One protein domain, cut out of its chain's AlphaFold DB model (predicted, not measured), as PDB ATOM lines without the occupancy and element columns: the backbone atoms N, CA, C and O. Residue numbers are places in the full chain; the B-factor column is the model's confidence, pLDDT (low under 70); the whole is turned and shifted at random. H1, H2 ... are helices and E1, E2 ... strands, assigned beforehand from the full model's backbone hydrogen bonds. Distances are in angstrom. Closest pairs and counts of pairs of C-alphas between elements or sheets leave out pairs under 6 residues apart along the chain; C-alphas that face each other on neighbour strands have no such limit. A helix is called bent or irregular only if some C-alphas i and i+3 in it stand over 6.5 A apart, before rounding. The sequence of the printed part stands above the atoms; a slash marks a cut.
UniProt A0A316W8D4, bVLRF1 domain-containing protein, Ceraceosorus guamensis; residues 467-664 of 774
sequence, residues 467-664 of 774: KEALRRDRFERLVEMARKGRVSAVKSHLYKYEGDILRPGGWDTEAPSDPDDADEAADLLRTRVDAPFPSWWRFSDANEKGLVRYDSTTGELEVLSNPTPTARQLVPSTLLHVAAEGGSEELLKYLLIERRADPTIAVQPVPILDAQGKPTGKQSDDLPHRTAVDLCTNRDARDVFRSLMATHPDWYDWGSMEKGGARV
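This is residues 467 to 664 of the 774 residues of the protein "bVLRF1 domain-containing protein" of Ceraceosorus guamensis (UniProt A0A316W8D4). A cluster of helices gathers round the short helix H5: the helical hairpin of H1 and H2 reaches it through the end of H1, the last residues of H3 meet it, and H6 and H7 pack on it, while H8 packs on H6 with its residues 636 to 640 and comes close to H5 and H7 as well, the centres of H5, H6 and H8 making a triangle. H4 and a tiny two-stranded hairpin, E1 and E2, make one end of the longest axis, where the tip, residues 551 to 556, sticks out, and long links without named elements join several of the parts. The printed part has 198 residues, in the order H1, H2, H3, H4, E1, E2, H5, H6, H7, H8; the sheet E1 - E2 is antiparallel. The class is mostly helix, though under half of the residues, 96, are in named elements. The whole is compact, with a radius of gyration of the C-alphas of 17.1 A and spans of 54 by 39 by 28 A.

H1, residues 467 to 483, begins at C-alpha 467 at (163.376, 134.743, 139.664) and is 24.7 A long. H2, residues 487 to 501, is 17.4 A long and irregular, with C-alphas 496 and 499 8.3 A apart. H3, residues 518 to 530, is 19.7 A long; it is neither bent nor irregular, but only just: C-alphas 526 and 529 are 6.2 A apart. H4 is residues 535 to 544, 14.2 A long. The strands are E1, residues 548 to 550, and E2, residues 557 to 559. H5, residues 575 to 582, begins at C-alpha 575 at (152.266, 153.548, 135.021) and is 10.6 A long. H6 is residues 585 to 594, 13.4 A long, and H7 is residues 628 to 631. H8, residues 635 to 647, is 18.4 A long and ends at C-alpha 647 at (136.522, 165.313, 123.402).

H5 is the hub, touching four helices. H1 touches it with residues 479 to 483 alone, at a steep tilt of 48 degrees; the closest C-alphas, of Arg 483 and Gly 582, are 4.2 A apart. H1 and H2 form a helical hairpin, opposite ways at a shallow tilt of 30 degrees, closest at the C-alphas of Phe 475 and Ile 501, 5.8 A. H3 touches H5 with residues 529 to 530 alone, closest at the C-alphas of Val 529 and Leu 575, 6.4 A. H5 and H6 form another helical hairpin, at a shallow tilt of 17 degrees, with the closest C-alphas, of Ala 579 and Leu 588, 6.1 A apart. H7 touches H5, closest at the C-alphas of His 577 and Ala 628, 4.9 A. H8 touches H6 with its residues 636 to 640 alone, the same way at a shallow tilt of 29 degrees; the closest C-alphas, of Glu 585 and Ala 637, are 5.2 A apart. H4 touches no helix; its closest C-alpha to E1 is that of Ala 542, 6.2 A from that of Val 548. E1 and E2 form a hairpin, antiparallel at 151 degrees, with N 549 and O 558 at 2.9 A and N 558 and O 549 at 2.8 A, within hydrogen-bond range. In H1, H4, H5 and H6 every O i to N i+4 pair is within hydrogen-bond range; H2 has 8 of 11, H3 7 of 9 and H8 8 of 9, and H7 is too short for such a pair.

The two C-alphas farthest apart, of Ala 518 and Thr 553, are 56.4 A apart. The printed part has no cut. The long links are H2 to H3, E2 to H5 and H6 to H7, the last with 33 residues. The mean pLDDT of the printed part is 82.6; 28 residues are under 70, among them residues 551 to 557 and 610 to 623.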
ATOM      1  N   LYS A 467     164.645 134.362 140.305       78.88
ATOM      2  CA  LYS A 467     163.376 134.743 139.664       78.88
ATOM      3  C   LYS A 467     162.895 136.123 140.103       78.88
ATOM      4  O   LYS A 467     162.471 136.913 139.261       78.88
ATOM      5  N   GLU A 468     162.985 136.429 141.395       81.94
ATOM      6  CA  GLU A 468     162.584 137.725 141.935       81.94
ATOM      7  C   GLU A 468     163.508 138.843 141.434       81.94
ATOM      8  O   GLU A 468     163.028 139.889 140.995       81.94
ATOM      9  N   ALA A 469     164.822 138.596 141.398       82.81
ATOM     10  CA  ALA A 469     165.796 139.531 140.835       82.81
ATOM     11  C   ALA A 469     165.479 139.881 139.365       82.81
ATOM     12  O   ALA A 469     165.472 141.055 138.990       82.81
ATOM     13  N   LEU A 470     165.130 138.881 138.545       85.81
ATOM     14  CA  LEU A 470     164.720 139.096 137.154       85.81
ATOM     15  C   LEU A 470     163.382 139.851 137.042       85.81
ATOM     16  O   LEU A 470     163.214 140.674 136.142       85.81
ATOM     17  N   ARG A 471     162.430 139.603 137.950       88.62
ATOM     18  CA  ARG A 471     161.147 140.323 138.011       88.62
ATOM     19  C   ARG A 471     161.353 141.807 138.345       88.62
ATOM     20  O   ARG A 471     160.749 142.659 137.692       88.62
ATOM     21  N   ARG A 472     162.249 142.126 139.289       89.38
ATOM     22  CA  ARG A 472     162.641 143.508 139.639       89.38
ATOM     23  C   ARG A 472     163.301 144.230 138.451       89.38
ATOM     24  O   ARG A 472     162.836 145.302 138.074       89.38
ATOM     25  N   ASP A 473     164.273 143.607 137.779       90.38
ATOM     26  CA  ASP A 473     164.924 144.152 136.568       90.38
ATOM     27  C   ASP A 473     163.925 144.424 135.418       90.38
ATOM     28  O   ASP A 473     163.963 145.482 134.784       90.38
ATOM     29  N   ARG A 474     162.960 143.523 135.176       93.12
ATOM     30  CA  ARG A 474     161.878 143.755 134.196       93.12
ATOM     31  C   ARG A 474     161.023 144.974 134.543       93.12
ATOM     32  O   ARG A 474     160.588 145.677 133.628       93.12
ATOM     33  N   PHE A 475     160.756 145.205 135.827       93.75
ATOM     34  CA  PHE A 475     159.979 146.352 136.289       93.75
ATOM     35  C   PHE A 475     160.767 147.665 136.138       93.75
ATOM     36  O   PHE A 475     160.258 148.618 135.549       93.75
ATOM     37  N   GLU A 476     162.032 147.701 136.560       92.81
ATOM     38  CA  GLU A 476     162.898 148.882 136.411       92.81
ATOM     39  C   GLU A 476     163.049 149.299 134.942       92.81
ATOM     40  O   GLU A 476     162.919 150.480 134.612       92.81
ATOM     41  N   ARG A 477     163.205 148.331 134.028       93.56
ATOM     42  CA  ARG A 477     163.228 148.593 132.579       93.56
ATOM     43  C   ARG A 477     161.914 149.182 132.061       93.56
ATOM     44  O   ARG A 477     161.962 150.076 131.216       93.56
ATOM     45  N   LEU A 478     160.751 148.726 132.544       94.25
ATOM     46  CA  LEU A 478     159.455 149.322 132.174       94.25
ATOM     47  C   LEU A 478     159.419 150.805 132.569       94.25
ATOM     48  O   LEU A 478     159.090 151.650 131.734       94.25
ATOM     49  N   VAL A 479     159.805 151.118 133.809       93.81
ATOM     50  CA  VAL A 479     159.866 152.495 134.317       93.81
ATOM     51  C   VAL A 479     160.856 153.339 133.515       93.81
ATOM     52  O   VAL A 479     160.516 154.448 133.104       93.81
ATOM     53  N   GLU A 480     162.054 152.827 133.225       94.12
ATOM     54  CA  GLU A 480     163.063 153.528 132.422       94.12
ATOM     55  C   GLU A 480     162.538 153.854 131.012       94.12
ATOM     56  O   GLU A 480     162.703 154.975 130.521       94.12
ATOM     57  N   MET A 481     161.875 152.896 130.358       94.50
ATOM     58  CA  MET A 481     161.293 153.084 129.027       94.50
ATOM     59  C   MET A 481     160.120 154.069 129.036       94.50
ATOM     60  O   MET A 481     160.014 154.875 128.108       94.50
ATOM     61  N   ALA A 482     159.287 154.049 130.083       92.81
ATOM     62  CA  ALA A 482     158.183 154.986 130.268       92.81
ATOM     63  C   ALA A 482     158.681 156.416 130.549       92.81
ATOM     64  O   ALA A 482     158.280 157.343 129.843       92.81
ATOM     65  N   ARG A 483     159.640 156.598 131.473       92.50
ATOM     66  CA  ARG A 483     160.304 157.893 131.744       92.50
ATOM     67  C   ARG A 483     160.985 158.468 130.500       92.50
ATOM     68  O   ARG A 483     160.962 159.676 130.293       92.50
ATOM     69  N   LYS A 484     161.567 157.613 129.649       93.06
ATOM     70  CA  LYS A 484     162.193 158.000 128.369       93.06
ATOM     71  C   LYS A 484     161.202 158.122 127.200       93.06
ATOM     72  O   LYS A 484     161.644 158.354 126.076       93.06
ATOM     73  N   GLY A 485     159.897 157.941 127.426       89.69
ATOM     74  CA  GLY A 485     158.852 158.099 126.410       89.69
ATOM     75  C   GLY A 485     158.926 157.114 125.234       89.69
ATOM     76  O   GLY A 485     158.426 157.422 124.156       89.69
ATOM     77  N   ARG A 486     159.562 155.944 125.395       93.12
ATOM     78  CA  ARG A 486     159.804 154.977 124.305       93.12
ATOM     79  C   ARG A 486     158.564 154.121 124.016       93.12
ATOM     80  O   ARG A 486     158.549 152.932 124.330       93.12
ATOM     81  N   VAL A 487     157.533 154.711 123.410       91.69
ATOM     82  CA  VAL A 487     156.197 154.098 123.243       91.69
ATOM     83  C   VAL A 487     156.239 152.684 122.654       91.69
ATOM     84  O   VAL A 487     155.669 151.768 123.237       91.69
ATOM     85  N   SER A 488     156.948 152.467 121.542       92.44
ATOM     86  CA  SER A 488     157.039 151.146 120.894       92.44
ATOM     87  C   SER A 488     157.683 150.078 121.786       92.44
ATOM     88  O   SER A 488     157.237 148.930 121.805       92.44
ATOM     89  N   ALA A 489     158.694 150.461 122.572       92.25
ATOM     90  CA  ALA A 489     159.358 149.571 123.515       92.25
ATOM     91  C   ALA A 489     158.456 149.256 124.721       92.25
ATOM     92  O   ALA A 489     158.353 148.094 125.106       92.25
ATOM     93  N   VAL A 490     157.726 150.251 125.249       92.88
ATOM     94  CA  VAL A 490     156.724 150.045 126.311       92.88
ATOM     95  C   VAL A 490     155.605 149.111 125.834       92.88
ATOM     96  O   VAL A 490     155.328 148.129 126.517       92.88
ATOM     97  N   LYS A 491     155.028 149.334 124.639       92.31
ATOM     98  CA  LYS A 491     154.003 148.442 124.055       92.31
ATOM     99  C   LYS A 491     154.507 146.992 123.953       92.31
ATOM    100  O   LYS A 491     153.803 146.071 124.358       92.31
ATOM    101  N   SER A 492     155.735 146.780 123.467       93.44
ATOM    102  CA  SER A 492     156.320 145.434 123.330       93.44
ATOM    103  C   SER A 492     156.658 144.765 124.671       93.44
ATOM    104  O   SER A 492     156.545 143.545 124.794       93.44
ATOM    105  N   HIS A 493     157.070 145.545 125.675       92.38
ATOM    106  CA  HIS A 493     157.416 145.037 127.006       92.38
ATOM    107  C   HIS A 493     156.175 144.660 127.815       92.38
ATOM    108  O   HIS A 493     156.151 143.586 128.411       92.38
ATOM    109  N   LEU A 494     155.125 145.487 127.768       90.06
ATOM    110  CA  LEU A 494     153.827 145.172 128.368       90.06
ATOM    111  C   LEU A 494     153.248 143.886 127.763       90.06
ATOM    112  O   LEU A 494     152.997 142.937 128.499       90.06
ATOM    113  N   TYR A 495     153.190 143.775 126.431       88.81
ATOM    114  CA  TYR A 495     152.699 142.565 125.750       88.81
ATOM    115  C   TYR A 495     153.358 141.253 126.231       88.81
ATOM    116  O   TYR A 495     152.734 140.198 126.192       88.81
ATOM    117  N   LYS A 496     154.621 141.299 126.682       88.75
ATOM    118  CA  LYS A 496     155.380 140.114 127.124       88.75
ATOM    119  C   LYS A 496     155.393 139.882 128.635       88.75
ATOM    120  O   LYS A 496     155.552 138.739 129.050       88.75
ATOM    121  N   TYR A 497     155.318 140.940 129.443       90.06
ATOM    122  CA  TYR A 497     155.635 140.873 130.876       90.06
ATOM    123  C   TYR A 497     154.592 141.528 131.790       90.06
ATOM    124  O   TYR A 497     154.762 141.487 133.005       90.06
ATOM    125  N   GLU A 498     153.514 142.110 131.253       85.69
ATOM    126  CA  GLU A 498     152.528 142.877 132.029       85.69
ATOM    127  C   GLU A 498     151.938 142.092 133.213       85.69
ATOM    128  O   GLU A 498     151.977 142.598 134.327       85.69
ATOM    129  N   GLY A 499     151.495 140.841 133.027       82.19
ATOM    130  CA  GLY A 499     150.942 140.028 134.129       82.19
ATOM    131  C   GLY A 499     151.949 139.636 135.225       82.19
ATOM    132  O   GLY A 499     151.564 139.293 136.343       82.19
ATOM    133  N   ASP A 500     153.249 139.711 134.931       83.44
ATOM    134  CA  ASP A 500     154.312 139.457 135.905       83.44
ATOM    135  C   ASP A 500     154.592 140.710 136.755       83.44
ATOM    136  O   ASP A 500     154.683 140.629 137.985       83.44
ATOM    137  N   ILE A 501     154.672 141.880 136.111       87.75
ATOM    138  CA  ILE A 501     155.149 143.133 136.726       87.75
ATOM    139  C   ILE A 501     154.043 144.109 137.164       87.75
ATOM    140  O   ILE A 501     154.305 144.934 138.036       87.75
ATOM    141  N   LEU A 502     152.827 144.020 136.611       87.56
ATOM    142  CA  LEU A 502     151.665 144.846 136.965       87.56
ATOM    143  C   LEU A 502     150.495 143.949 137.405       87.56
ATOM    144  O   LEU A 502     149.763 143.399 136.583       87.56
ATOM    145  N   ARG A 503     150.323 143.789 138.722       85.81
ATOM    146  CA  ARG A 503     149.257 142.972 139.327       85.81
ATOM    147  C   ARG A 503     148.260 143.876 140.063       85.81
ATOM    148  O   ARG A 503     148.709 144.625 140.929       85.81
ATOM    149  N   PRO A 504     146.940 143.801 139.794       80.31
ATOM    150  CA  PRO A 504     145.950 144.677 140.435       80.31
ATOM    151  C   PRO A 504     145.937 144.603 141.971       80.31
ATOM    152  O   PRO A 504     145.737 145.620 142.625       80.31
ATOM    153  N   GLY A 505     146.221 143.429 142.551       77.44
ATOM    154  CA  GLY A 505     146.354 143.244 144.005       77.44
ATOM    155  C   GLY A 505     147.637 143.822 144.626       77.44
ATOM    156  O   GLY A 505     147.748 143.883 145.848       77.44
ATOM    157  N   GLY A 506     148.595 144.273 143.810       80.50
ATOM    158  CA  GLY A 506     149.904 144.766 144.236       80.50
ATOM    159  C   GLY A 506     151.061 143.808 143.935       80.50
ATOM    160  O   GLY A 506     150.893 142.701 143.430       80.50
ATOM    161  N   TRP A 507     152.286 144.257 144.214       81.44
ATOM    162  CA  TRP A 507     153.506 143.533 143.830       81.44
ATOM    163  C   TRP A 507     153.647 142.152 144.489       81.44
ATOM    164  O   TRP A 507     154.092 141.206 143.828       81.44
ATOM    165  N   ASP A 508     153.249 142.059 145.760       78.12
ATOM    166  CA  ASP A 508     153.434 140.891 146.630       78.12
ATOM    167  C   ASP A 508     152.270 139.885 146.570       78.12
ATOM    168  O   ASP A 508     152.378 138.797 147.133       78.12
ATOM    169  N   THR A 509     151.163 140.208 145.889       78.88
ATOM    170  CA  THR A 509     150.074 139.243 145.673       78.88
ATOM    171  C   THR A 509     150.447 138.249 144.582       78.88
ATOM    172  O   THR A 509     151.142 138.598 143.619       78.88
ATOM    173  N   GLU A 510     149.945 137.019 144.689       72.19
ATOM    174  CA  GLU A 510     150.076 136.013 143.632       72.19
ATOM    175  C   GLU A 510     149.516 136.527 142.294       72.19
ATOM    176  O   GLU A 510     148.764 137.507 142.236       72.19
ATOM    177  N   ALA A 511     149.955 135.925 141.188       68.81
ATOM    178  CA  ALA A 511     149.382 136.261 139.891       68.81
ATOM    179  C   ALA A 511     147.899 135.848 139.906       68.81
ATOM    180  O   ALA A 511     147.617 134.727 140.337       68.81
ATOM    181  N   PRO A 512     146.962 136.704 139.453       66.62
ATOM    182  CA  PRO A 512     145.592 136.266 139.214       66.62
ATOM    183  C   PRO A 512     145.610 135.022 138.324       66.62
ATOM    184  O   PRO A 512     146.415 134.967 137.387       66.62
ATOM    185  N   SER A 513     144.746 134.050 138.616       68.94
ATOM    186  CA  SER A 513     144.513 132.916 137.721       68.94
ATOM    187  C   SER A 513     144.175 133.421 136.320       68.94
ATOM    188  O   SER A 513     143.586 134.498 136.170       68.94
ATOM    189  N   ASP A 514     144.561 132.660 135.296       70.19
ATOM    190  CA  ASP A 514     144.123 132.971 133.940       70.19
ATOM    191  C   ASP A 514     142.580 132.940 133.917       70.19
ATOM    192  O   ASP A 514     141.998 131.980 134.423       70.19
ATOM    193  N   PRO A 515     141.919 134.008 133.440       71.94
ATOM    194  CA  PRO A 515     140.463 134.107 133.439       71.94
ATOM    195  C   PRO A 515     139.860 133.078 132.483       71.94
ATOM    196  O   PRO A 515     140.330 132.933 131.352       71.94
ATOM    197  N   ASP A 516     138.802 132.402 132.931       69.12
ATOM    198  CA  ASP A 516     138.109 131.386 132.134       69.12
ATOM    199  C   ASP A 516     137.317 132.020 130.968       69.12
ATOM    200  O   ASP A 516     137.186 131.409 129.905       69.12
ATOM    201  N   ASP A 517     136.855 133.269 131.133       78.50
ATOM    202  CA  ASP A 517     136.053 134.009 130.153       78.50
ATOM    203  C   ASP A 517     136.805 135.178 129.480       78.50
ATOM    204  O   ASP A 517     137.588 135.921 130.084       78.50
ATOM    205  N   ALA A 518     136.521 135.392 128.190       73.12
ATOM    206  CA  ALA A 518     137.192 136.405 127.368       73.12
ATOM    207  C   ALA A 518     136.877 137.858 127.783       73.12
ATOM    208  O   ALA A 518     137.720 138.743 127.608       73.12
ATOM    209  N   ASP A 519     135.691 138.104 128.344       74.00
ATOM    210  CA  ASP A 519     135.296 139.424 128.843       74.00
ATOM    211  C   ASP A 519     136.035 139.763 130.151       74.00
ATOM    212  O   ASP A 519     136.582 140.861 130.286       74.00
ATOM    213  N   GLU A 520     136.187 138.791 131.059       74.94
ATOM    214  CA  GLU A 520     137.020 138.936 132.262       74.94
ATOM    215  C   GLU A 520     138.492 139.194 131.898       74.94
ATOM    216  O   GLU A 520     139.154 140.040 132.506       74.94
ATOM    217  N   ALA A 521     139.005 138.539 130.849       75.12
ATOM    218  CA  ALA A 521     140.341 138.810 130.320       75.12
ATOM    219  C   ALA A 521     140.507 140.255 129.820       75.12
ATOM    220  O   ALA A 521     141.549 140.877 130.056       75.12
ATOM    221  N   ALA A 522     139.489 140.812 129.160       74.19
ATOM    222  CA  ALA A 522     139.509 142.190 128.684       74.19
ATOM    223  C   ALA A 522     139.493 143.207 129.842       74.19
ATOM    224  O   ALA A 522     140.238 144.191 129.799       74.19
ATOM    225  N   ASP A 523     138.710 142.960 130.894       75.44
ATOM    226  CA  ASP A 523     138.639 143.841 132.066       75.44
ATOM    227  C   ASP A 523     139.867 143.721 132.987       75.44
ATOM    228  O   ASP A 523     140.362 144.731 133.507       75.44
ATOM    229  N   LEU A 524     140.476 142.537 133.089       76.88
ATOM    230  CA  LEU A 524     141.785 142.370 133.727       76.88
ATOM    231  C   LEU A 524     142.898 143.121 132.974       76.88
ATOM    232  O   LEU A 524     143.772 143.713 133.605       76.88
ATOM    233  N   LEU A 525     142.871 143.166 131.637       73.69
ATOM    234  CA  LEU A 525     143.839 143.938 130.839       73.69
ATOM    235  C   LEU A 525     143.642 145.462 130.918       73.69
ATOM    236  O   LEU A 525     144.587 146.210 130.649       73.69
ATOM    237  N   ARG A 526     142.448 145.936 131.285       75.00
ATOM    238  CA  ARG A 526     142.196 147.353 131.603       75.00
ATOM    239  C   ARG A 526     142.764 147.685 132.985       75.00
ATOM    240  O   ARG A 526     143.658 148.517 133.105       75.00
ATOM    241  N   THR A 527     142.340 146.940 134.005       79.31
ATOM    242  CA  THR A 527     142.708 147.174 135.415       79.31
ATOM    243  C   THR A 527     144.195 146.956 135.736       79.31
ATOM    244  O   THR A 527     144.712 147.562 136.672       79.31
ATOM    245  N   ARG A 528     144.933 146.147 134.957       86.50
ATOM    246  CA  ARG A 528     146.388 145.949 135.138       86.50
ATOM    247  C   ARG A 528     147.224 147.215 134.940       86.50
ATOM    248  O   ARG A 528     148.237 147.365 135.616       86.50
ATOM    249  N   VAL A 529     146.838 148.134 134.054       85.19
ATOM    250  CA  VAL A 529     147.631 149.358 133.790       85.19
ATOM    251  C   VAL A 529     147.622 150.317 134.988       85.19
ATOM    252  O   VAL A 529     148.596 151.040 135.223       85.19
ATOM    253  N   ASP A 530     146.557 150.237 135.778       88.31
ATOM    254  CA  ASP A 530     146.305 151.025 136.980       88.31
ATOM    255  C   ASP A 530     146.831 150.358 138.267       88.31
ATOM    256  O   ASP A 530     146.688 150.901 139.363       88.31
ATOM    257  N   ALA A 531     147.498 149.202 138.141       89.69
ATOM    258  CA  ALA A 531     148.089 148.475 139.258       89.69
ATOM    259  C   ALA A 531     149.092 149.335 140.064       89.69
ATOM    260  O   ALA A 531     149.937 150.028 139.477       89.69
ATOM    261  N   PRO A 532     149.063 149.257 141.410       89.69
ATOM    262  CA  PRO A 532     149.950 150.039 142.257       89.69
ATOM    263  C   PRO A 532     151.398 149.544 142.168       89.69
ATOM    264  O   PRO A 532     151.693 148.348 142.220       89.69
ATOM    265  N   PHE A 533     152.322 150.496 142.067       92.06
ATOM    266  CA  PHE A 533     153.751 150.238 141.932       92.06
ATOM    267  C   PHE A 533     154.392 149.712 143.231       92.06
ATOM    268  O   PHE A 533     153.930 150.052 144.325       92.06
ATOM    269  N   PRO A 534     155.487 148.928 143.141       90.12
ATOM    270  CA  PRO A 534     156.046 148.206 144.279       90.12
ATOM    271  C   PRO A 534     156.583 149.131 145.367       90.12
ATOM    272  O   PRO A 534     157.288 150.101 145.079       90.12
ATOM    273  N   SER A 535     156.319 148.788 146.626       87.38
ATOM    274  CA  SER A 535     156.721 149.596 147.782       87.38
ATOM    275  C   SER A 535     158.238 149.806 147.856       87.38
ATOM    276  O   SER A 535     158.683 150.925 148.099       87.38
ATOM    277  N   TRP A 536     159.034 148.771 147.547       87.75
ATOM    278  CA  TRP A 536     160.501 148.853 147.480       87.75
ATOM    279  C   TRP A 536     160.987 149.862 146.430       87.75
ATOM    280  O   TRP A 536     161.878 150.665 146.706       87.75
ATOM    281  N   TRP A 537     160.373 149.870 145.242       91.31
ATOM    282  CA  TRP A 537     160.770 150.767 144.160       91.31
ATOM    283  C   TRP A 537     160.372 152.208 144.474       91.31
ATOM    284  O   TRP A 537     161.173 153.125 144.320       91.31
ATOM    285  N   ARG A 538     159.153 152.408 144.988       90.12
ATOM    286  CA  ARG A 538     158.648 153.731 145.378       90.12
ATOM    287  C   ARG A 538     159.451 154.338 146.529       90.12
ATOM    288  O   ARG A 538     159.676 155.544 146.533       90.12
ATOM    289  N   PHE A 539     159.931 153.520 147.465       87.06
ATOM    290  CA  PHE A 539     160.881 153.952 148.493       87.06
ATOM    291  C   PHE A 539     162.239 154.351 147.893       87.06
ATOM    292  O   PHE A 539     162.774 155.403 148.243       87.06
ATOM    293  N   SER A 540     162.769 153.571 146.942       88.25
ATOM    294  CA  SER A 540     164.013 153.912 146.232       88.25
ATOM    295  C   SER A 540     163.894 155.235 145.464       88.25
ATOM    296  O   SER A 540     164.755 156.099 145.602       88.25
ATOM    297  N   ASP A 541     162.798 155.443 144.729       89.19
ATOM    298  CA  ASP A 541     162.524 156.688 143.997       89.19
ATOM    299  C   ASP A 541     162.362 157.894 144.943       89.19
ATOM    300  O   ASP A 541     162.856 158.985 144.660       89.19
ATOM    301  N   ALA A 542     161.733 157.699 146.108       86.94
ATOM    302  CA  ALA A 542     161.641 158.721 147.151       86.94
ATOM    303  C   ALA A 542     163.020 159.096 147.726       86.94
ATOM    304  O   ALA A 542     163.299 160.276 147.953       86.94
ATOM    305  N   ASN A 543     163.891 158.104 147.930       85.62
ATOM    306  CA  ASN A 543     165.260 158.292 148.404       85.62
ATOM    307  C   ASN A 543     166.139 159.001 147.352       85.62
ATOM    308  O   ASN A 543     166.832 159.960 147.685       85.62
ATOM    309  N   GLU A 544     166.045 158.625 146.071       86.25
ATOM    310  CA  GLU A 544     166.705 159.334 144.958       86.25
ATOM    311  C   GLU A 544     166.240 160.794 144.832       86.25
ATOM    312  O   GLU A 544     167.042 161.689 144.554       86.25
ATOM    313  N   LYS A 545     164.954 161.058 145.094       85.75
ATOM    314  CA  LYS A 545     164.373 162.410 145.159       85.75
ATOM    315  C   LYS A 545     164.723 163.178 146.442       85.75
ATOM    316  O   LYS A 545     164.340 164.341 146.563       85.75
ATOM    317  N   GLY A 546     165.444 162.566 147.386       83.56
ATOM    318  CA  GLY A 546     165.843 163.182 148.654       83.56
ATOM    319  C   GLY A 546     164.680 163.454 149.615       83.56
ATOM    320  O   GLY A 546     164.778 164.352 150.446       83.56
ATOM    321  N   LEU A 547     163.574 162.713 149.489       81.44
ATOM    322  CA  LEU A 547     162.372 162.831 150.331       81.44
ATOM    323  C   LEU A 547     162.447 161.975 151.604       81.44
ATOM    324  O   LEU A 547     161.543 162.014 152.433       81.44
ATOM    325  N   VAL A 548     163.506 161.182 151.739       80.62
ATOM    326  CA  VAL A 548     163.710 160.211 152.811       80.62
ATOM    327  C   VAL A 548     165.041 160.521 153.485       80.62
ATOM    328  O   VAL A 548     166.052 160.707 152.806       80.62
ATOM    329  N   ARG A 549     165.052 160.588 154.817       77.19
ATOM    330  CA  ARG A 549     166.249 160.852 155.616       77.19
ATOM    331  C   ARG A 549     166.362 159.844 156.754       77.19
ATOM    332  O   ARG A 549     165.384 159.526 157.417       77.19
ATOM    333  N   TYR A 550     167.577 159.373 157.002       71.31
ATOM    334  CA  TYR A 550     167.886 158.600 158.200       71.31
ATOM    335  C   TYR A 550     168.254 159.552 159.343       71.31
ATOM    336  O   TYR A 550     169.193 160.344 159.191       71.31
ATOM    337  N   ASP A 551     167.534 159.499 160.466       67.94
ATOM    338  CA  ASP A 551     167.932 160.227 161.669       67.94
ATOM    339  C   ASP A 551     168.943 159.398 162.467       67.94
ATOM    340  O   ASP A 551     168.636 158.354 163.038       67.94
ATOM    341  N   SER A 552     170.174 159.903 162.549       59.91
ATOM    342  CA  SER A 552     171.265 159.301 163.321       59.91
ATOM    343  C   SER A 552     171.017 159.245 164.833       59.91
ATOM    344  O   SER A 552     171.800 158.616 165.542       59.91
ATOM    345  N   THR A 553     169.999 159.948 165.332       65.69
ATOM    346  CA  THR A 553     169.746 160.155 166.766       65.69
ATOM    347  C   THR A 553     168.689 159.199 167.314       65.69
ATOM    348  O   THR A 553     168.883 158.628 168.384       65.69
ATOM    349  N   THR A 554     167.594 158.996 166.576       64.19
ATOM    350  CA  THR A 554     166.543 158.008 166.887       64.19
ATOM    351  C   THR A 554     166.782 156.648 166.227       64.19
ATOM    352  O   THR A 554     166.300 155.635 166.723       64.19
ATOM    353  N   GLY A 555     167.538 156.608 165.122       61.69
ATOM    354  CA  GLY A 555     167.689 155.420 164.281       61.69
ATOM    355  C   GLY A 555     166.475 155.138 163.385       61.69
ATOM    356  O   GLY A 555     166.466 154.119 162.689       61.69
ATOM    357  N   GLU A 556     165.474 156.023 163.399       66.50
ATOM    358  CA  GLU A 556     164.244 155.915 162.619       66.50
ATOM    359  C   GLU A 556     164.359 156.607 161.249       66.50
ATOM    360  O   GLU A 556     165.292 157.362 160.945       66.50
ATOM    361  N   LEU A 557     163.402 156.282 160.379       67.44
ATOM    362  CA  LEU A 557     163.390 156.646 158.967       67.44
ATOM    363  C   LEU A 557     162.368 157.770 158.734       67.44
ATOM    364  O   LEU A 557     161.164 157.533 158.678       67.44
ATOM    365  N   GLU A 558     162.855 159.004 158.615       70.94
ATOM    366  CA  GLU A 558     162.027 160.205 158.500       70.94
ATOM    367  C   GLU A 558     161.652 160.480 157.032       70.94
ATOM    368  O   GLU A 558     162.515 160.645 156.161       70.94
ATOM    369  N   VAL A 559     160.349 160.564 156.750       71.25
ATOM    370  CA  VAL A 559     159.828 161.019 155.452       71.25
ATOM    371  C   VAL A 559     159.609 162.529 155.509       71.25
ATOM    372  O   VAL A 559     158.766 163.023 156.261       71.25
ATOM    373  N   LEU A 560     160.344 163.272 154.683       70.31
ATOM    374  CA  LEU A 560     160.290 164.731 154.626       70.31
ATOM    375  C   LEU A 560     158.991 165.194 153.952       70.31
ATOM    376  O   LEU A 560     158.903 165.338 152.731       70.31
ATOM    377  N   SER A 561     157.965 165.433 154.768       64.75
ATOM    378  CA  SER A 561     156.665 165.918 154.306       64.75
ATOM    379  C   SER A 561     156.683 167.429 154.035       64.75
ATOM    380  O   SER A 561     157.075 168.244 154.867       64.75
ATOM    381  N   ASN A 562     156.231 167.815 152.841       68.00
ATOM    382  CA  ASN A 562     155.970 169.203 152.463       68.00
ATOM    383  C   ASN A 562     154.449 169.366 152.278       68.00
ATOM    384  O   ASN A 562     153.894 168.659 151.434       68.00
ATOM    385  N   PRO A 563     153.763 170.288 152.984       65.00
ATOM    386  CA  PRO A 563     152.317 170.489 152.839       65.00
ATOM    387  C   PRO A 563     151.899 170.985 151.443       65.00
ATOM    388  O   PRO A 563     150.725 170.922 151.083       65.00
ATOM    389  N   THR A 564     152.827 171.483 150.619       70.94
ATOM    390  CA  THR A 564     152.567 171.821 149.210       70.94
ATOM    391  C   THR A 564     153.659 171.226 148.313       70.94
ATOM    392  O   THR A 564     154.587 171.935 147.908       70.94
ATOM    393  N   PRO A 565     153.587 169.916 147.999       74.06
ATOM    394  CA  PRO A 565     154.616 169.245 147.217       74.06
ATOM    395  C   PRO A 565     154.637 169.764 145.774       74.06
ATOM    396  O   PRO A 565     153.602 169.885 145.115       74.06
ATOM    397  N   THR A 566     155.835 170.052 145.267       80.44
ATOM    398  CA  THR A 566     156.056 170.313 143.834       80.44
ATOM    399  C   THR A 566     155.983 168.999 143.052       80.44
ATOM    400  O   THR A 566     156.305 167.954 143.603       80.44
ATOM    401  N   ALA A 567     155.668 169.027 141.750       78.69
ATOM    402  CA  ALA A 567     155.614 167.831 140.891       78.69
ATOM    403  C   ALA A 567     156.835 166.886 141.024       78.69
ATOM    404  O   ALA A 567     156.682 165.672 141.010       78.69
ATOM    405  N   ARG A 568     158.047 167.430 141.227       79.06
ATOM    406  CA  ARG A 568     159.288 166.650 141.438       79.06
ATOM    407  C   ARG A 568     159.379 165.932 142.794       79.06
ATOM    408  O   ARG A 568     160.218 165.055 142.948       79.06
ATOM    409  N   GLN A 569     158.565 166.336 143.766       81.69
ATOM    410  CA  GLN A 569     158.476 165.763 145.114       81.69
ATOM    411  C   GLN A 569     157.347 164.723 145.228       81.69
ATOM    412  O   GLN A 569     157.142 164.154 146.294       81.69
ATOM    413  N   LEU A 570     156.602 164.478 144.146       86.75
ATOM    414  CA  LEU A 570     155.613 163.409 144.073       86.75
ATOM    415  C   LEU A 570     156.296 162.116 143.599       86.75
ATOM    416  O   LEU A 570     157.117 162.122 142.677       86.75
ATOM    417  N   VAL A 571     155.964 160.999 144.246       88.94
ATOM    418  CA  VAL A 571     156.491 159.665 143.923       88.94
ATOM    419  C   VAL A 571     155.406 158.895 143.171       88.94
ATOM    420  O   VAL A 571     154.354 158.636 143.754       88.94
ATOM    421  N   PRO A 572     155.607 158.546 141.889       91.38
ATOM    422  CA  PRO A 572     154.556 157.965 141.063       91.38
ATOM    423  C   PRO A 572     154.104 156.596 141.599       91.38
ATOM    424  O   PRO A 572     154.924 155.757 141.977       91.38
ATOM    425  N   SER A 573     152.787 156.375 141.632       89.44
ATOM    426  CA  SER A 573     152.165 155.144 142.146       89.44
ATOM    427  C   SER A 573     151.643 154.194 141.063       89.44
ATOM    428  O   SER A 573     151.330 153.058 141.398       89.44
ATOM    429  N   THR A 574     151.555 154.617 139.797       92.50
ATOM    430  CA  THR A 574     151.054 153.808 138.662       92.50
ATOM    431  C   THR A 574     151.845 154.097 137.379       92.50
ATOM    432  O   THR A 574     152.649 155.037 137.324       92.50
ATOM    433  N   LEU A 575     151.596 153.334 136.308       92.81
ATOM    434  CA  LEU A 575     152.266 153.548 135.021       92.81
ATOM    435  C   LEU A 575     151.885 154.892 134.379       92.81
ATOM    436  O   LEU A 575     152.746 155.566 133.809       92.81
ATOM    437  N   LEU A 576     150.627 155.321 134.529       93.00
ATOM    438  CA  LEU A 576     150.156 156.631 134.073       93.00
ATOM    439  C   LEU A 576     150.887 157.777 134.795       93.00
ATOM    440  O   LEU A 576     151.286 158.754 134.158       93.00
ATOM    441  N   HIS A 577     151.152 157.626 136.096       93.19
ATOM    442  CA  HIS A 577     151.934 158.585 136.879       93.19
ATOM    443  C   HIS A 577     153.381 158.731 136.370       93.19
ATOM    444  O   HIS A 577     153.873 159.855 136.248       93.19
ATOM    445  N   VAL A 578     154.052 157.632 136.002       93.12
ATOM    446  CA  VAL A 578     155.399 157.686 135.395       93.12
ATOM    447  C   VAL A 578     155.378 158.281 133.983       93.12
ATOM    448  O   VAL A 578     156.270 159.054 133.630       93.12
ATOM    449  N   ALA A 579     154.366 157.966 133.171       93.00
ATOM    450  CA  ALA A 579     154.219 158.554 131.838       93.00
ATOM    451  C   ALA A 579     154.002 160.079 131.898       93.00
ATOM    452  O   ALA A 579     154.560 160.816 131.079       93.00
ATOM    453  N   ALA A 580     153.249 160.559 132.893       92.56
ATOM    454  CA  ALA A 580     153.052 161.981 133.158       92.56
ATOM    455  C   ALA A 580     154.345 162.680 133.612       92.56
ATOM    456  O   ALA A 580     154.686 163.741 133.084       92.56
ATOM    457  N   GLU A 581     155.103 162.065 134.525       91.50
ATOM    458  CA  GLU A 581     156.417 162.557 134.961       91.50
ATOM    459  C   GLU A 581     157.403 162.666 133.780       91.50
ATOM    460  O   GLU A 581     158.026 163.713 133.583       91.50
ATOM    461  N   GLY A 582     157.484 161.623 132.942       88.56
ATOM    462  CA  GLY A 582     158.299 161.602 131.719       88.56
ATOM    463  C   GLY A 582     157.832 162.577 130.629       88.56
ATOM    464  O   GLY A 582     158.611 162.942 129.749       88.56
ATOM    465  N   GLY A 583     156.578 163.035 130.688       89.12
ATOM    466  CA  GLY A 583     156.054 164.114 129.851       89.12
ATOM    467  C   GLY A 583     155.914 163.779 128.360       89.12
ATOM    468  O   GLY A 583     155.977 164.699 127.541       89.12
ATOM    469  N   SER A 584     155.743 162.497 128.008       90.75
ATOM    470  CA  SER A 584     155.561 162.024 126.624       90.75
ATOM    471  C   SER A 584     154.084 162.038 126.210       90.75
ATOM    472  O   SER A 584     153.273 161.275 126.735       90.75
ATOM    473  N   GLU A 585     153.741 162.884 125.234       92.19
ATOM    474  CA  GLU A 585     152.382 163.009 124.682       92.19
ATOM    475  C   GLU A 585     151.863 161.688 124.089       92.19
ATOM    476  O   GLU A 585     150.729 161.289 124.355       92.19
ATOM    477  N   GLU A 586     152.690 160.993 123.306       91.62
ATOM    478  CA  GLU A 586     152.304 159.749 122.630       91.62
ATOM    479  C   GLU A 586     152.051 158.605 123.625       91.62
ATOM    480  O   GLU A 586     151.107 157.832 123.452       91.62
ATOM    481  N   LEU A 587     152.853 158.517 124.696       91.81
ATOM    482  CA  LEU A 587     152.661 157.505 125.734       91.81
ATOM    483  C   LEU A 587     151.393 157.772 126.554       91.81
ATOM    484  O   LEU A 587     150.647 156.840 126.844       91.81
ATOM    485  N   LEU A 588     151.121 159.036 126.891       92.56
ATOM    486  CA  LEU A 588     149.893 159.424 127.590       92.56
ATOM    487  C   LEU A 588     148.648 159.141 126.743       92.56
ATOM    488  O   LEU A 588     147.687 158.569 127.250       92.56
ATOM    489  N   LYS A 589     148.682 159.457 125.442       92.38
ATOM    490  CA  LYS A 589     147.610 159.100 124.499       92.38
ATOM    491  C   LYS A 589     147.394 157.589 124.422       92.38
ATOM    492  O   LYS A 589     146.251 157.151 124.473       92.38
ATOM    493  N   TYR A 590     148.463 156.791 124.360       92.31
ATOM    494  CA  TYR A 590     148.354 155.329 124.392       92.31
ATOM    495  C   TYR A 590     147.643 154.830 125.660       92.31
ATOM    496  O   TYR A 590     146.681 154.070 125.569       92.31
ATOM    497  N   LEU A 591     148.093 155.273 126.837       91.12
ATOM    498  CA  LEU A 591     147.552 154.791 128.108       91.12
ATOM    499  C   LEU A 591     146.097 155.235 128.329       91.12
ATOM    500  O   LEU A 591     145.273 154.427 128.742       91.12
ATOM    501  N   LEU A 592     145.757 156.483 127.997       91.12
ATOM    502  CA  LEU A 592     144.417 157.036 128.227       91.12
ATOM    503  C   LEU A 592     143.388 156.610 127.162       91.12
ATOM    504  O   LEU A 592     142.221 156.429 127.492       91.12
ATOM    505  N   ILE A 593     143.794 156.439 125.895       90.31
ATOM    506  CA  ILE A 593     142.871 156.144 124.779       90.31
ATOM    507  C   ILE A 593     142.839 154.647 124.446       90.31
ATOM    508  O   ILE A 593     141.764 154.055 124.410       90.31
ATOM    509  N   GLU A 594     143.996 154.017 124.199       88.50
ATOM    510  CA  GLU A 594     144.046 152.592 123.817       88.50
ATOM    511  C   GLU A 594     143.913 151.660 125.034       88.50
ATOM    512  O   GLU A 594     143.359 150.571 124.901       88.50
ATOM    513  N   ARG A 595     144.421 152.058 126.213       87.50
ATOM    514  CA  ARG A 595     144.402 151.219 127.431       87.50
ATOM    515  C   ARG A 595     143.367 151.617 128.492       87.50
ATOM    516  O   ARG A 595     143.147 150.815 129.392       87.50
ATOM    517  N   ARG A 596     142.716 152.784 128.370       88.06
ATOM    518  CA  ARG A 596     141.736 153.333 129.340       88.06
ATOM    519  C   ARG A 596     142.239 153.381 130.797       88.06
ATOM    520  O   ARG A 596     141.475 153.108 131.717       88.06
ATOM    521  N   ALA A 597     143.510 153.738 130.991       89.75
ATOM    522  CA  ALA A 597     144.078 153.977 132.319       89.75
ATOM    523  C   ALA A 597     143.339 155.122 133.036       89.75
ATOM    524  O   ALA A 597     143.098 156.167 132.425       89.75
ATOM    525  N   ASP A 598     143.011 154.944 134.311       89.31
ATOM    526  CA  ASP A 598     142.197 155.890 135.078       89.31
ATOM    527  C   ASP A 598     143.012 157.124 135.552       89.31
ATOM    528  O   ASP A 598     143.933 157.007 136.369       89.31
ATOM    529  N   PRO A 599     142.686 158.348 135.078       89.19
ATOM    530  CA  PRO A 599     143.370 159.580 135.463       89.19
ATOM    531  C   PRO A 599     142.959 160.121 136.844       89.19
ATOM    532  O   PRO A 599     143.568 161.090 137.307       89.19
ATOM    533  N   THR A 600     141.935 159.552 137.489       89.06
ATOM    534  CA  THR A 600     141.433 159.978 138.809       89.06
ATOM    535  C   THR A 600     142.219 159.378 139.978       89.06
ATOM    536  O   THR A 600     142.156 159.900 141.098       89.06
ATOM    537  N   ILE A 601     142.999 158.320 139.721       89.44
ATOM    538  CA  ILE A 601     143.788 157.612 140.733       89.44
ATOM    539  C   ILE A 601     144.769 158.570 141.414       89.44
ATOM    540  O   ILE A 601     145.553 159.271 140.773       89.44
ATOM    541  N   ALA A 602     144.748 158.558 142.746       88.56
ATOM    542  CA  ALA A 602     145.613 159.397 143.555       88.56
ATOM    543  C   ALA A 602     147.073 158.906 143.574       88.56
ATOM    544  O   ALA A 602     147.373 157.705 143.630       88.56
ATOM    545  N   VAL A 603     148.003 159.858 143.635       87.81
ATOM    546  CA  VAL A 603     149.390 159.608 144.026       87.81
ATOM    547  C   VAL A 603     149.404 159.183 145.493       87.81
ATOM    548  O   VAL A 603     149.094 159.969 146.386       87.81
ATOM    549  N   GLN A 604     149.760 157.926 145.744       86.56
ATOM    550  CA  GLN A 604     149.832 157.368 147.094       86.56
ATOM    551  C   GLN A 604     151.034 157.935 147.888       86.56
ATOM    552  O   GLN A 604     152.063 158.260 147.283       86.56
ATOM    553  N   PRO A 605     150.965 157.982 149.235       82.00
ATOM    554  CA  PRO A 605     152.084 158.376 150.101       82.00
ATOM    555  C   PRO A 605     153.336 157.516 149.897       82.00
ATOM    556  O   PRO A 605     153.254 156.361 149.468       82.00
ATOM    557  N   VAL A 606     154.499 158.069 150.257       82.62
ATOM    558  CA  VAL A 606     155.768 157.326 150.312       82.62
ATOM    559  C   VAL A 606     155.627 156.175 151.322       82.62
ATOM    560  O   VAL A 606     155.247 156.432 152.466       82.62
ATOM    561  N   PRO A 607     155.904 154.916 150.937       79.19
ATOM    562  CA  PRO A 607     155.811 153.791 151.859       79.19
ATOM    563  C   PRO A 607     156.968 153.818 152.866       79.19
ATOM    564  O   PRO A 607     158.121 153.991 152.480       79.19
ATOM    565  N   ILE A 608     156.666 153.599 154.145       76.62
ATOM    566  CA  ILE A 608     157.666 153.347 155.192       76.62
ATOM    567  C   ILE A 608     157.924 151.840 155.213       76.62
ATOM    568  O   ILE A 608     156.968 151.067 155.289       76.62
ATOM    569  N   LEU A 609     159.185 151.419 155.098       73.62
ATOM    570  CA  LEU A 609     159.563 150.006 154.994       73.62
ATOM    571  C   LEU A 609     160.299 149.517 156.244       73.62
ATOM    572  O   LEU A 609     161.108 150.249 156.812       73.62
ATOM    573  N   ASP A 610     160.048 148.268 156.638       69.44
ATOM    574  CA  ASP A 610     160.867 147.563 157.627       69.44
ATOM    575  C   ASP A 610     162.197 147.048 157.037       69.44
ATOM    576  O   ASP A 610     162.486 147.184 155.843       69.44
ATOM    577  N   ALA A 611     163.021 146.419 157.881       61.53
ATOM    578  CA  ALA A 611     164.301 145.828 157.488       61.53
ATOM    579  C   ALA A 611     164.172 144.663 156.479       61.53
ATOM    580  O   ALA A 611     165.176 144.212 155.930       61.53
ATOM    581  N   GLN A 612     162.953 144.174 156.234       59.16
ATOM    582  CA  GLN A 612     162.610 143.126 155.278       59.16
ATOM    583  C   GLN A 612     161.953 143.698 154.004       59.16
ATOM    584  O   GLN A 612     161.604 142.938 153.101       59.16
ATOM    585  N   GLY A 613     161.814 145.025 153.898       64.06
ATOM    586  CA  GLY A 613     161.248 145.718 152.742       64.06
ATOM    587  C   GLY A 613     159.717 145.736 152.687       64.06
ATOM    588  O   GLY A 613     159.165 146.114 151.651       64.06
ATOM    589  N   LYS A 614     159.020 145.342 153.762       68.44
ATOM    590  CA  LYS A 614     157.552 145.356 153.833       68.44
ATOM    591  C   LYS A 614     157.028 146.690 154.370       68.44
ATOM    592  O   LYS A 614     157.674 147.300 155.222       68.44
ATOM    593  N   PRO A 615     155.852 147.156 153.906       67.38
ATOM    594  CA  PRO A 615     155.254 148.388 154.404       67.38
ATOM    595  C   PRO A 615     154.848 148.250 155.878       67.38
ATOM    596  O   PRO A 615     154.132 147.318 156.242       67.38
ATOM    597  N   THR A 616     155.265 149.199 156.717       63.50
ATOM    598  CA  THR A 616     154.916 149.247 158.146       63.50
ATOM    599  C   THR A 616     154.354 150.609 158.554       63.50
ATOM    600  O   THR A 616     154.723 151.649 158.014       63.50
ATOM    601  N   GLY A 617     153.427 150.596 159.517       58.12
ATOM    602  CA  GLY A 617     152.743 151.792 160.023       58.12
ATOM    603  C   GLY A 617     151.419 152.122 159.318       58.12
ATOM    604  O   GLY A 617     151.143 151.682 158.203       58.12
ATOM    605  N   LYS A 618     150.573 152.907 159.997       52.19
ATOM    606  CA  LYS A 618     149.379 153.513 159.392       52.19
ATOM    607  C   LYS A 618     149.811 154.752 158.612       52.19
ATOM    608  O   LYS A 618     150.399 155.659 159.195       52.19
ATOM    609  N   GLN A 619     149.516 154.787 157.317       58.16
ATOM    610  CA  GLN A 619     149.711 155.983 156.496       58.16
ATOM    611  C   GLN A 619     148.735 157.080 156.953       58.16
ATOM    612  O   GLN A 619     147.607 156.775 157.335       58.16
ATOM    613  N   SER A 620     149.165 158.342 156.944       55.25
ATOM    614  CA  SER A 620     148.292 159.476 157.258       55.25
ATOM    615  C   SER A 620     147.416 159.838 156.054       55.25
ATOM    616  O   SER A 620     147.918 160.175 154.982       55.25
ATOM    617  N   ASP A 621     146.094 159.809 156.241       55.03
ATOM    618  CA  ASP A 621     145.096 160.119 155.200       55.03
ATOM    619  C   ASP A 621     144.992 161.621 154.842       55.03
ATOM    620  O   ASP A 621     144.253 161.991 153.920       55.03
ATOM    621  N   ASP A 622     145.738 162.471 155.559       58.88
ATOM    622  CA  ASP A 622     145.692 163.943 155.524       58.88
ATOM    623  C   ASP A 622     146.497 164.585 154.374       58.88
ATOM    624  O   ASP A 622     146.641 165.809 154.304       58.88
ATOM    625  N   LEU A 623     147.056 163.787 153.459       64.75
ATOM    626  CA  LEU A 623     147.780 164.318 152.303       64.75
ATOM    627  C   LEU A 623     146.821 164.931 151.262       64.75
ATOM    628  O   LEU A 623     145.750 164.380 150.995       64.75
ATOM    629  N   PRO A 624     147.206 166.050 150.613       72.75
ATOM    630  CA  PRO A 624     146.385 166.663 149.576       72.75
ATOM    631  C   PRO A 624     146.236 165.716 148.378       72.75
ATOM    632  O   PRO A 624     147.231 165.184 147.886       72.75
ATOM    633  N   HIS A 625     145.007 165.556 147.875       82.88
ATOM    634  CA  HIS A 625     144.716 164.754 146.680       82.88
ATOM    635  C   HIS A 625     145.513 165.267 145.467       82.88
ATOM    636  O   HIS A 625     145.508 166.465 145.167       82.88
ATOM    637  N   ARG A 626     146.231 164.363 144.792       87.00
ATOM    638  CA  ARG A 626     147.128 164.639 143.656       87.00
ATOM    639  C   ARG A 626     146.984 163.540 142.618       87.00
ATOM    640  O   ARG A 626     146.924 162.378 143.000       87.00
ATOM    641  N   THR A 627     146.994 163.889 141.337       89.75
ATOM    642  CA  THR A 627     146.786 162.941 140.222       89.75
ATOM    643  C   THR A 627     147.913 163.018 139.188       89.75
ATOM    644  O   THR A 627     148.845 163.820 139.307       89.75
ATOM    645  N   ALA A 628     147.825 162.224 138.117       89.81
ATOM    646  CA  ALA A 628     148.748 162.281 136.979       89.81
ATOM    647  C   ALA A 628     148.900 163.688 136.366       89.81
ATOM    648  O   ALA A 628     149.980 164.041 135.887       89.81
ATOM    649  N   VAL A 629     147.873 164.537 136.441       89.56
ATOM    650  CA  VAL A 629     147.924 165.918 135.933       89.56
ATOM    651  C   VAL A 629     148.888 166.792 136.752       89.56
ATOM    652  O   VAL A 629     149.606 167.613 136.174       89.56
ATOM    653  N   ASP A 630     148.970 166.586 138.073       88.81
ATOM    654  CA  ASP A 630     149.917 167.287 138.960       88.81
ATOM    655  C   ASP A 630     151.379 166.876 138.712       88.81
ATOM    656  O   ASP A 630     152.291 167.684 138.891       88.81
ATOM    657  N   LEU A 631     151.606 165.628 138.288       89.38
ATOM    658  CA  LEU A 631     152.929 165.072 137.976       89.38
ATOM    659  C   LEU A 631     153.482 165.519 136.614       89.38
ATOM    660  O   LEU A 631     154.686 165.410 136.376       89.38
ATOM    661  N   CYS A 632     152.633 166.039 135.724       91.19
ATOM    662  CA  CYS A 632     153.037 166.443 134.380       91.19
ATOM    663  C   CYS A 632     154.132 167.517 134.403       91.19
ATOM    664  O   CYS A 632     153.889 168.671 134.774       91.19
ATOM    665  N   THR A 633     155.323 167.168 133.920       85.50
ATOM    666  CA  THR A 633     156.464 168.088 133.773       85.50
ATOM    667  C   THR A 633     156.233 169.096 132.644       85.50
ATOM    668  O   THR A 633     156.343 170.311 132.843       85.50
ATOM    669  N   ASN A 634     155.836 168.597 131.474       88.56
ATOM    670  CA  ASN A 634     155.637 169.383 130.260       88.56
ATOM    671  C   ASN A 634     154.222 169.965 130.155       88.56
ATOM    672  O   ASN A 634     153.251 169.428 130.691       88.56
ATOM    673  N   ARG A 635     154.095 171.072 129.414       86.88
ATOM    674  CA  ARG A 635     152.786 171.645 129.081       86.88
ATOM    675  C   ARG A 635     152.006 170.725 128.142       86.88
ATOM    676  O   ARG A 635     150.823 170.515 128.375       86.88
ATOM    677  N   ASP A 636     152.670 170.175 127.132       88.19
ATOM    678  CA  ASP A 636     152.030 169.375 126.083       88.19
ATOM    679  C   ASP A 636     151.402 168.098 126.669       88.19
ATOM    680  O   ASP A 636     150.273 167.754 126.336       88.19
ATOM    681  N   ALA A 637     152.057 167.499 127.671       89.44
ATOM    682  CA  ALA A 637     151.511 166.412 128.487       89.44
ATOM    683  C   ALA A 637     150.192 166.792 129.193       89.44
ATOM    684  O   ALA A 637     149.222 166.044 129.108       89.44
ATOM    685  N   ARG A 638     150.106 167.974 129.827       89.75
ATOM    686  CA  ARG A 638     148.845 168.466 130.430       89.75
ATOM    687  C   ARG A 638     147.788 168.760 129.374       89.75
ATOM    688  O   ARG A 638     146.611 168.497 129.598       89.75
ATOM    689  N   ASP A 639     148.200 169.295 128.227       89.50
ATOM    690  CA  ASP A 639     147.298 169.616 127.126       89.50
ATOM    691  C   ASP A 639     146.656 168.338 126.517       89.50
ATOM    692  O   ASP A 639     145.553 168.445 125.986       89.50
ATOM    693  N   VAL A 640     147.223 167.128 126.703       90.81
ATOM    694  CA  VAL A 640     146.539 165.837 126.421       90.81
ATOM    695  C   VAL A 640     145.316 165.634 127.319       90.81
ATOM    696  O   VAL A 640     144.214 165.465 126.802       90.81
ATOM    697  N   PHE A 641     145.472 165.701 128.646       90.12
ATOM    698  CA  PHE A 641     144.354 165.556 129.593       90.12
ATOM    699  C   PHE A 641     143.270 166.620 129.356       90.12
ATOM    700  O   PHE A 641     142.078 166.327 129.379       90.12
ATOM    701  N   ARG A 642     143.678 167.858 129.047       90.06
ATOM    702  CA  ARG A 642     142.763 168.967 128.722       90.06
ATOM    703  C   ARG A 642     142.045 168.783 127.384       90.06
ATOM    704  O   ARG A 642     140.924 169.262 127.236       90.06
ATOM    705  N   SER A 643     142.680 168.118 126.421       87.94
ATOM    706  CA  SER A 643     142.063 167.750 125.144       87.94
ATOM    707  C   SER A 643     141.060 166.611 125.333       87.94
ATOM    708  O   SER A 643     139.966 166.689 124.790       87.94
ATOM    709  N   LEU A 644     141.391 165.595 126.136       87.25
ATOM    710  CA  LEU A 644     140.494 164.471 126.430       87.25
ATOM    711  C   LEU A 644     139.270 164.901 127.245       87.25
ATOM    712  O   LEU A 644     138.164 164.488 126.924       87.25
ATOM    713  N   MET A 645     139.435 165.831 128.192       87.62
ATOM    714  CA  MET A 645     138.318 166.508 128.864       87.62
ATOM    715  C   MET A 645     137.367 167.215 127.877       87.62
ATOM    716  O   MET A 645     136.181 167.350 128.164       87.62
ATOM    717  N   ALA A 646     137.872 167.694 126.732       84.75
ATOM    718  CA  ALA A 646     137.065 168.369 125.716       84.75
ATOM    719  C   ALA A 646     136.378 167.389 124.748       84.75
ATOM    720  O   ALA A 646     135.250 167.644 124.334       84.75
ATOM    721  N   THR A 647     137.049 166.295 124.368       87.25
ATOM    722  CA  THR A 647     136.522 165.313 123.402       87.25
ATOM    723  C   THR A 647     135.656 164.234 124.046       87.25
ATOM    724  O   THR A 647     134.735 163.742 123.401       87.25
ATOM    725  N   HIS A 648     135.941 163.872 125.299       86.88
ATOM    726  CA  HIS A 648     135.275 162.808 126.054       86.88
ATOM    727  C   HIS A 648     134.985 163.235 127.508       86.88
ATOM    728  O   HIS A 648     135.583 162.692 128.445       86.88
ATOM    729  N   PRO A 649     134.088 164.219 127.734       85.50
ATOM    730  CA  PRO A 649     133.758 164.704 129.080       85.50
ATOM    731  C   PRO A 649     133.099 163.642 129.976       85.50
ATOM    732  O   PRO A 649     133.043 163.814 131.187       85.50
ATOM    733  N   ASP A 650     132.581 162.576 129.368       87.31
ATOM    734  CA  ASP A 650     131.794 161.487 129.947       87.31
ATOM    735  C   ASP A 650     132.629 160.309 130.478       87.31
ATOM    736  O   ASP A 650     132.095 159.465 131.191       87.31
ATOM    737  N   TRP A 651     133.922 160.221 130.140       86.25
ATOM    738  CA  TRP A 651     134.744 159.054 130.499       86.25
ATOM    739  C   TRP A 651     135.184 159.023 131.968       86.25
ATOM    740  O   TRP A 651     135.269 157.941 132.540       86.25
ATOM    741  N   TYR A 652     135.481 160.183 132.562       86.81
ATOM    742  CA  TYR A 652     135.984 160.324 133.934       86.81
ATOM    743  C   TYR A 652     135.562 161.683 134.511       86.81
ATOM    744  O   TYR A 652     135.299 162.620 133.754       86.81
ATOM    745  N   ASP A 653     135.574 161.842 135.840       86.50
ATOM    746  CA  ASP A 653     135.448 163.168 136.460       86.50
ATOM    747  C   ASP A 653     136.746 163.965 136.262       86.50
ATOM    748  O   ASP A 653     137.665 163.973 137.084       86.50
ATOM    749  N   TRP A 654     136.839 164.627 135.111       85.50
ATOM    750  CA  TRP A 654     138.018 165.392 134.729       85.50
ATOM    751  C   TRP A 654     138.257 166.620 135.615       85.50
ATOM    752  O   TRP A 654     139.407 167.005 135.826       85.50
ATOM    753  N   GLY A 655     137.185 167.271 136.076       79.62
ATOM    754  CA  GLY A 655     137.230 168.629 136.622       79.62
ATOM    755  C   GLY A 655     137.297 168.712 138.145       79.62
ATOM    756  O   GLY A 655     137.790 169.717 138.663       79.62
ATOM    757  N   SER A 656     136.818 167.694 138.867       84.69
ATOM    758  CA  SER A 656     136.797 167.733 140.327       84.69
ATOM    759  C   SER A 656     138.203 167.788 140.933       84.69
ATOM    760  O   SER A 656     139.172 167.203 140.435       84.69
ATOM    761  N   MET A 657     138.303 168.541 142.029       77.94
ATOM    762  CA  MET A 657     139.505 168.690 142.853       77.94
ATOM    763  C   MET A 657     139.490 167.781 144.091       77.94
ATOM    764  O   MET A 657     140.498 167.720 144.799       77.94
ATOM    765  N   GLU A 658     138.370 167.107 144.358       76.38
ATOM    766  CA  GLU A 658     138.167 166.225 145.510       76.38
ATOM    767  C   GLU A 658     138.679 164.798 145.232       76.38
ATOM    768  O   GLU A 658     139.070 164.475 144.107       76.38
ATOM    769  N   LYS A 659     138.711 163.937 146.261       74.69
ATOM    770  CA  LYS A 659     139.142 162.533 146.123       74.69
ATOM    771  C   LYS A 659     138.248 161.830 145.083       74.69
ATOM    772  O   LYS A 659     137.046 161.730 145.290       74.69
ATOM    773  N   GLY A 660     138.844 161.359 143.984       74.06
ATOM    774  CA  GLY A 660     138.134 160.770 142.833       74.06
ATOM    775  C   GLY A 660     138.003 161.680 141.602       74.06
ATOM    776  O   GLY A 660     137.542 161.220 140.565       74.06
ATOM    777  N   GLY A 661     138.441 162.942 141.671       84.00
ATOM    778  CA  GLY A 661     138.562 163.826 140.506       84.00
ATOM    779  C   GLY A 661     139.966 163.822 139.890       84.00
ATOM    780  O   GLY A 661     140.961 163.743 140.613       84.00
ATOM    781  N   ALA A 662     140.071 163.959 138.564       83.88
ATOM    782  CA  ALA A 662     141.345 163.975 137.830       83.88
ATOM    783  C   ALA A 662     142.101 165.322 137.885       83.88
ATOM    784  O   ALA A 662     143.260 165.390 137.466       83.88
ATOM    785  N   ARG A 663     141.486 166.383 138.433       87.06
ATOM    786  CA  ARG A 663     142.084 167.715 138.679       87.06
ATOM    787  C   ARG A 663     142.539 168.489 137.425       87.06
ATOM    788  O   ARG A 663     143.502 169.259 137.480       87.06
ATOM    789  N   VAL A 664     141.858 168.331 136.287       85.44
ATOM    790  CA  VAL A 664     142.152 169.047 135.028       85.44
ATOM    791  C   VAL A 664     141.615 170.494 135.085       85.44
ATOM    792  O   VAL A 664     140.402 170.688 135.090       85.44
TER     793      VAL A 664